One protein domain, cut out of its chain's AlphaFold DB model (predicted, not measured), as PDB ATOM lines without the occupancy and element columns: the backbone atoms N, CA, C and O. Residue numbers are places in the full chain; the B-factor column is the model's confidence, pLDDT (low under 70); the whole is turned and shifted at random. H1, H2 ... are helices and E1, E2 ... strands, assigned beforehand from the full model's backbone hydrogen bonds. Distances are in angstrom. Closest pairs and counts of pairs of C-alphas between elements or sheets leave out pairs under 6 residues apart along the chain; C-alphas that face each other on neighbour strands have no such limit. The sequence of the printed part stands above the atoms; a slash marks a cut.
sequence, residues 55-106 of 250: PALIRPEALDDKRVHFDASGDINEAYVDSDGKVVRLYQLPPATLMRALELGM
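Overview. This is residues 55 to 106 of the 250 residues of an uncharacterized protein of Paenibacillus sp. VKM B-2647 (UniProt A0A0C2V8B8). With little regular structure, this is a small hairpin of two strands, E1 and E2, with one helix, H1, nearer to E1, and a long unnamed stretch, residues 55 to 79, winding past them. The 52 printed residues hold the antiparallel strands E1 and E2, then H1; under half are in these mixed helix and strand elements. The whole is compact and rounded, with a radius of gyration of the C-alphas of 9.8 A and spans of 27 by 20 by 18 A.

Arrangement. E1, residues 80 to 83, and E2, residues 86 to 89, form a hairpin, antiparallel at 155 degrees; N 81 and O 88 are within hydrogen-bond range at 2.8 A. Residues 68 to 69 pair antiparallel with 80 to 81 of E1. The closest C-alphas of E1 and H1, residues 95 to 105, are those of Val 81 and Ala 101, 7.4 A apart. In H1 every O i to N i+4 pair is within hydrogen-bond range.

Along the chain. E1 begins at C-alpha 80 (83.879, 211.309, 3.042) and measures 9.7 A, E2 10.0 A. H1 measures 15.4 A, ending at C-alpha 105 (92.724, 215.545, 0.511).

Size, cuts and confidence. The C-alphas farthest apart, Ala 56 and Gly 74, are 28.1 A apart. The printed part has no cut, and both links are tight. The pLDDT is under 70 at residues 55 to 58, 65 and 71 to 73.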
ATOM      1  N   PRO A  55      79.236 201.291  -4.603       48.84
ATOM      2  CA  PRO A  55      80.625 201.013  -5.006       48.84
ATOM      3  C   PRO A  55      80.981 201.243  -6.486       48.84
ATOM      4  O   PRO A  55      82.162 201.243  -6.821       48.84
ATOM      5  N   ALA A  56      80.009 201.417  -7.388       51.25
ATOM      6  CA  ALA A  56      80.274 201.430  -8.834       51.25
ATOM      7  C   ALA A  56      80.448 202.829  -9.461       51.25
ATOM      8  O   ALA A  56      80.795 202.921 -10.639       51.25
ATOM      9  N   LEU A  57      80.193 203.916  -8.725       57.62
ATOM     10  CA  LEU A  57      80.002 205.241  -9.337       57.62
ATOM     11  C   LEU A  57      81.194 206.200  -9.264       57.62
ATOM     12  O   LEU A  57      81.224 207.145 -10.046       57.62
ATOM     13  N   ILE A  58      82.185 205.971  -8.397       67.94
ATOM     14  CA  ILE A  58      83.316 206.899  -8.248       67.94
ATOM     15  C   ILE A  58      84.595 206.246  -8.760       67.94
ATOM     16  O   ILE A  58      85.271 205.485  -8.058       67.94
ATOM     17  N   ARG A  59      84.922 206.555 -10.013       75.88
ATOM     18  CA  ARG A  59      86.213 206.195 -10.600       75.88
ATOM     19  C   ARG A  59      87.313 207.072  -9.986       75.88
ATOM     20  O   ARG A  59      87.061 208.264  -9.800       75.88
ATOM     21  N   PRO A  60      88.515 206.542  -9.693       75.88
ATOM     22  CA  PRO A  60      89.608 207.337  -9.125       75.88
ATOM     23  C   PRO A  60      89.914 208.607  -9.929       75.88
ATOM     24  O   PRO A  60      90.220 209.648  -9.355       75.88
ATOM     25  N   GLU A  61      89.785 208.545 -11.255       77.56
ATOM     26  CA  GLU A  61      90.088 209.653 -12.164       77.56
ATOM     27  C   GLU A  61      89.049 210.783 -12.109       77.56
ATOM     28  O   GLU A  61      89.327 211.885 -12.571       77.56
ATOM     29  N   ALA A  62      87.863 210.524 -11.550       76.25
ATOM     30  CA  ALA A  62      86.798 211.513 -11.383       76.25
ATOM     31  C   ALA A  62      86.898 212.294 -10.059       76.25
ATOM     32  O   ALA A  62      86.095 213.196  -9.820       76.25
ATOM     33  N   LEU A  63      87.853 211.946  -9.187       80.56
ATOM     34  CA  LEU A  63      88.092 212.647  -7.928       80.56
ATOM     35  C   LEU A  63      88.939 213.905  -8.130       80.56
ATOM     36  O   LEU A  63      89.987 213.868  -8.779       80.56
ATOM     37  N   ASP A  64      88.532 214.984  -7.467       78.00
ATOM     38  CA  ASP A  64      89.323 216.198  -7.276       78.00
ATOM     39  C   ASP A  64      89.487 216.507  -5.773       78.00
ATOM     40  O   ASP A  64      88.890 215.853  -4.915       78.00
ATOM     41  N   ASP A  65      90.365 217.453  -5.444       68.38
ATOM     42  CA  ASP A  65      90.739 217.807  -4.070       68.38
ATOM     43  C   ASP A  65      89.596 218.433  -3.263       68.38
ATOM     44  O   ASP A  65      89.501 218.217  -2.056       68.38
ATOM     45  N   LYS A  66      88.684 219.155  -3.922       73.88
ATOM     46  CA  LYS A  66      87.550 219.836  -3.272       73.88
ATOM     47  C   LYS A  66      86.478 218.875  -2.782       73.88
ATOM     48  O   LYS A  66      85.597 219.284  -2.031       73.88
ATOM     49  N   ARG A  67      86.547 217.625  -3.230       77.62
ATOM     50  CA  ARG A  67      85.574 216.579  -2.942       77.62
ATOM     51  C   ARG A  67      85.925 215.747  -1.717       77.62
ATOM     52  O   ARG A  67      85.106 214.925  -1.338       77.62
ATOM     53  N   VAL A  68      87.106 215.903  -1.109       83.31
ATOM     54  CA  VAL A  68      87.544 215.073   0.028       83.31
ATOM     55  C   VAL A  68      87.439 215.854   1.335       83.31
ATOM     56  O   VAL A  68      88.076 216.889   1.510       83.31
ATOM     57  N   HIS A  69      86.677 215.325   2.288       84.44
ATOM     58  CA  HIS A  69      86.398 215.979   3.564       84.44
ATOM     59  C   HIS A  69      86.837 215.081   4.723       84.44
ATOM     60  O   HIS A  69      86.238 214.030   4.945       84.44
ATOM     61  N   PHE A  70      87.868 215.492   5.470       76.62
ATOM     62  CA  PHE A  70      88.387 214.755   6.635       76.62
ATOM     63  C   PHE A  70      87.823 215.223   7.982       76.62
ATOM     64  O   PHE A  70      87.832 214.444   8.931       76.62
ATOM     65  N   ASP A  71      87.304 216.450   8.055       66.38
ATOM     66  CA  ASP A  71      86.801 217.064   9.290       66.38
ATOM     67  C   ASP A  71      85.362 217.578   9.131       66.38
ATOM     68  O   ASP A  71      85.038 218.751   9.274       66.38
ATOM     69  N   ALA A  72      84.442 216.695   8.758       58.19
ATOM     70  CA  ALA A  72      83.054 217.117   8.608       58.19
ATOM     71  C   ALA A  72      82.356 217.389   9.954       58.19
ATOM     72  O   ALA A  72      81.267 217.964   9.972       58.19
ATOM     73  N   SER A  73      82.905 216.900  11.075       61.28
ATOM     74  CA  SER A  73      82.215 216.851  12.376       61.28
ATOM     75  C   SER A  73      83.135 216.548  13.574       61.28
ATOM     76  O   SER A  73      82.620 216.145  14.617       61.28
ATOM     77  N   GLY A  74      84.466 216.641  13.450       70.19
ATOM     78  CA  GLY A  74      85.383 216.157  14.495       70.19
ATOM     79  C   GLY A  74      85.388 214.631  14.690       70.19
ATOM     80  O   GLY A  74      85.928 214.130  15.669       70.19
ATOM     81  N   ASP A  75      84.781 213.865  13.776       77.56
ATOM     82  CA  ASP A  75      84.840 212.398  13.763       77.56
ATOM     83  C   ASP A  75      85.439 211.933  12.437       77.56
ATOM     84  O   ASP A  75      84.845 212.084  11.368       77.56
ATOM     85  N   ILE A  76      86.620 211.324  12.504       80.50
ATOM     86  CA  ILE A  76      87.325 210.806  11.329       80.50
ATOM     87  C   ILE A  76      86.527 209.712  10.598       80.50
ATOM     88  O   ILE A  76      86.706 209.518   9.397       80.50
ATOM     89  N   ASN A  77      85.596 209.016  11.264       81.19
ATOM     90  CA  ASN A  77      84.688 208.051  10.620       81.19
ATOM     91  C   ASN A  77      83.629 208.708   9.740       81.19
ATOM     92  O   ASN A  77      83.066 208.055   8.861       81.19
ATOM     93  N   GLU A  78      83.405 210.002   9.928       81.94
ATOM     94  CA  GLU A  78      82.569 210.797   9.047       81.94
ATOM     95  C   GLU A  78      83.347 211.272   7.820       81.94
ATOM     96  O   GLU A  78      82.719 211.792   6.906       81.94
ATOM     97  N   ALA A  79      84.664 211.053   7.723       85.50
ATOM     98  CA  ALA A  79      85.414 211.444   6.534       85.50
ATOM     99  C   ALA A  79      84.823 210.816   5.259       85.50
ATOM    100  O   ALA A  79      84.499 209.616   5.213       85.50
ATOM    101  N   TYR A  80      84.649 211.647   4.232       88.00
ATOM    102  CA  TYR A  80      83.879 211.309   3.042       88.00
ATOM    103  C   TYR A  80      84.407 211.964   1.769       88.00
ATOM    104  O   TYR A  80      85.185 212.917   1.805       88.00
ATOM    105  N   VAL A  81      83.937 211.433   0.645       87.38
ATOM    106  CA  VAL A  81      84.025 212.036  -0.678       87.38
ATOM    107  C   VAL A  81      82.637 212.495  -1.119       87.38
ATOM    108  O   VAL A  81      81.691 211.709  -1.039       87.38
ATOM    109  N   ASP A  82      82.510 213.737  -1.588       85.12
ATOM    110  CA  ASP A  82      81.343 214.201  -2.350       85.12
ATOM    111  C   ASP A  82      81.582 213.967  -3.846       85.12
ATOM    112  O   ASP A  82      82.556 214.448  -4.418       85.12
ATOM    113  N   SER A  83      80.705 213.218  -4.506       76.19
ATOM    114  CA  SER A  83      80.713 213.103  -5.961       76.19
ATOM    115  C   SER A  83      79.309 213.297  -6.503       76.19
ATOM    116  O   SER A  83      78.448 212.430  -6.354       76.19
ATOM    117  N   ASP A  84      79.101 214.429  -7.170       74.69
ATOM    118  CA  ASP A  84      77.867 214.777  -7.880       74.69
ATOM    119  C   ASP A  84      76.615 214.685  -6.983       74.69
ATOM    120  O   ASP A  84      75.578 214.140  -7.367       74.69
ATOM    121  N   GLY A  85      76.727 215.204  -5.753       73.94
ATOM    122  CA  GLY A  85      75.645 215.226  -4.766       73.94
ATOM    123  C   GLY A  85      75.482 213.921  -3.986       73.94
ATOM    124  O   GLY A  85      74.500 213.759  -3.256       73.94
ATOM    125  N   LYS A  86      76.421 212.977  -4.130       79.25
ATOM    126  CA  LYS A  86      76.479 211.740  -3.346       79.25
ATOM    127  C   LYS A  86      77.654 211.776  -2.381       79.25
ATOM    128  O   LYS A  86      78.801 211.900  -2.793       79.25
ATOM    129  N   VAL A  87      77.355 211.562  -1.103       83.81
ATOM    130  CA  VAL A  87      78.346 211.430  -0.031       83.81
ATOM    131  C   VAL A  87      78.706 209.958   0.156       83.81
ATOM    132  O   VAL A  87      77.836 209.142   0.462       83.81
ATOM    133  N   VAL A  88      79.988 209.622   0.005       84.88
ATOM    134  CA  VAL A  88      80.525 208.265   0.205       84.88
ATOM    135  C   VAL A  88      81.619 208.294   1.261       84.88
ATOM    136  O   VAL A  88      82.577 209.051   1.135       84.88
ATOM    137  N   ARG A  89      81.509 207.480   2.315       86.00
ATOM    138  CA  ARG A  89      82.535 207.441   3.373       86.00
ATOM    139  C   ARG A  89      83.813 206.785   2.864       86.00
ATOM    140  O   ARG A  89      83.745 205.855   2.063       86.00
ATOM    141  N   LEU A  90      84.971 207.213   3.372       86.19
ATOM    142  CA  LEU A  90      86.264 206.702   2.895       86.19
ATOM    143  C   LEU A  90      86.383 205.171   3.006       86.19
ATOM    144  O   LEU A  90      86.785 204.531   2.040       86.19
ATOM    145  N   TYR A  91      85.950 204.558   4.113       83.31
ATOM    146  CA  TYR A  91      85.995 203.101   4.315       83.31
ATOM    147  C   TYR A  91      85.117 202.302   3.338       83.31
ATOM    148  O   TYR A  91      85.244 201.081   3.259       83.31
ATOM    149  N   GLN A  92      84.201 202.967   2.628       84.25
ATOM    150  CA  GLN A  92      83.320 202.356   1.629       84.25
ATOM    151  C   GLN A  92      83.918 202.421   0.219       84.25
ATOM    152  O   GLN A  92      83.385 201.793  -0.698       84.25
ATOM    153  N   LEU A  93      84.995 203.188   0.024       85.69
ATOM    154  CA  LEU A  93      85.627 203.344  -1.277       85.69
ATOM    155  C   LEU A  93      86.429 202.087  -1.650       85.69
ATOM    156  O   LEU A  93      87.103 201.502  -0.798       85.69
ATOM    157  N   PRO A  94      86.432 201.692  -2.936       86.75
ATOM    158  CA  PRO A  94      87.380 200.705  -3.440       86.75
ATOM    159  C   PRO A  94      88.832 201.142  -3.177       86.75
ATOM    160  O   PRO A  94      89.102 202.345  -3.220       86.75
ATOM    161  N   PRO A  95      89.792 200.213  -2.998       86.31
ATOM    162  CA  PRO A  95      91.163 200.552  -2.598       86.31
ATOM    163  C   PRO A  95      91.837 201.629  -3.460       86.31
ATOM    164  O   PRO A  95      92.424 202.565  -2.928       86.31
ATOM    165  N   ALA A  96      91.711 201.552  -4.790       86.88
ATOM    166  CA  ALA A  96      92.295 202.547  -5.693       86.88
ATOM    167  C   ALA A  96      91.670 203.945  -5.516       86.88
ATOM    168  O   ALA A  96      92.380 204.950  -5.493       86.88
ATOM    169  N   THR A  97      90.347 204.012  -5.349       88.69
ATOM    170  CA  THR A  97      89.612 205.266  -5.129       88.69
ATOM    171  C   THR A  97      89.916 205.845  -3.748       88.69
ATOM    172  O   THR A  97      90.111 207.051  -3.627       88.69
ATOM    173  N   LEU A  98      90.027 204.996  -2.719       90.06
ATOM    174  CA  LEU A  98      90.451 205.389  -1.373       90.06
ATOM    175  C   LEU A  98      91.841 206.027  -1.407       90.06
ATOM    176  O   LEU A  98      91.999 207.155  -0.949       90.06
ATOM    177  N   MET A  99      92.831 205.338  -1.983       90.56
ATOM    178  CA  MET A  99      94.200 205.855  -2.075       90.56
ATOM    179  C   MET A  99      94.236 207.208  -2.780       90.56
ATOM    180  O   MET A  99      94.848 208.149  -2.277       90.56
ATOM    181  N   ARG A 100      93.501 207.346  -3.887       89.31
ATOM    182  CA  ARG A 100      93.405 208.614  -4.608       89.31
ATOM    183  C   ARG A 100      92.758 209.724  -3.773       89.31
ATOM    184  O   ARG A 100      93.257 210.846  -3.777       89.31
ATOM    185  N   ALA A 101      91.682 209.430  -3.044       90.75
ATOM    186  CA  ALA A 101      91.046 210.395  -2.146       90.75
ATOM    187  C   ALA A 101      92.009 210.854  -1.035       90.75
ATOM    188  O   ALA A 101      92.126 212.049  -0.768       90.75
ATOM    189  N   LEU A 102      92.758 209.923  -0.436       91.69
ATOM    190  CA  LEU A 102      93.770 210.228   0.579       91.69
ATOM    191  C   LEU A 102      94.912 211.091   0.018       91.69
ATOM    192  O   LEU A 102      95.352 212.040   0.669       91.69
ATOM    193  N   GLU A 103      95.383 210.797  -1.195       91.69
ATOM    194  CA  GLU A 103      96.409 211.589  -1.880       91.69
ATOM    195  C   GLU A 103      95.972 213.032  -2.126       91.69
ATOM    196  O   GLU A 103      96.765 213.951  -1.908       91.69
ATOM    197  N   LEU A 104      94.725 213.212  -2.561       89.38
ATOM    198  CA  LEU A 104      94.143 214.509  -2.890       89.38
ATOM    199  C   LEU A 104      93.840 215.350  -1.649       89.38
ATOM    200  O   LEU A 104      94.202 216.523  -1.603       89.38
ATOM    201  N   GLY A 105      93.188 214.770  -0.640       87.50
ATOM    202  CA  GLY A 105      92.724 215.545   0.511       87.50
ATOM    203  C   GLY A 105      93.771 215.738   1.615       87.50
ATOM    204  O   GLY A 105      93.585 216.578   2.492       87.50
ATOM    205  N   MET A 106      94.889 215.007   1.578       89.94
ATOM    206  CA  MET A 106      95.999 215.172   2.518       89.94
ATOM    207  C   MET A 106      97.305 215.249   1.735       89.94
ATOM    208  O   MET A 106      97.869 214.224   1.398       89.94
TER     209      MET A 106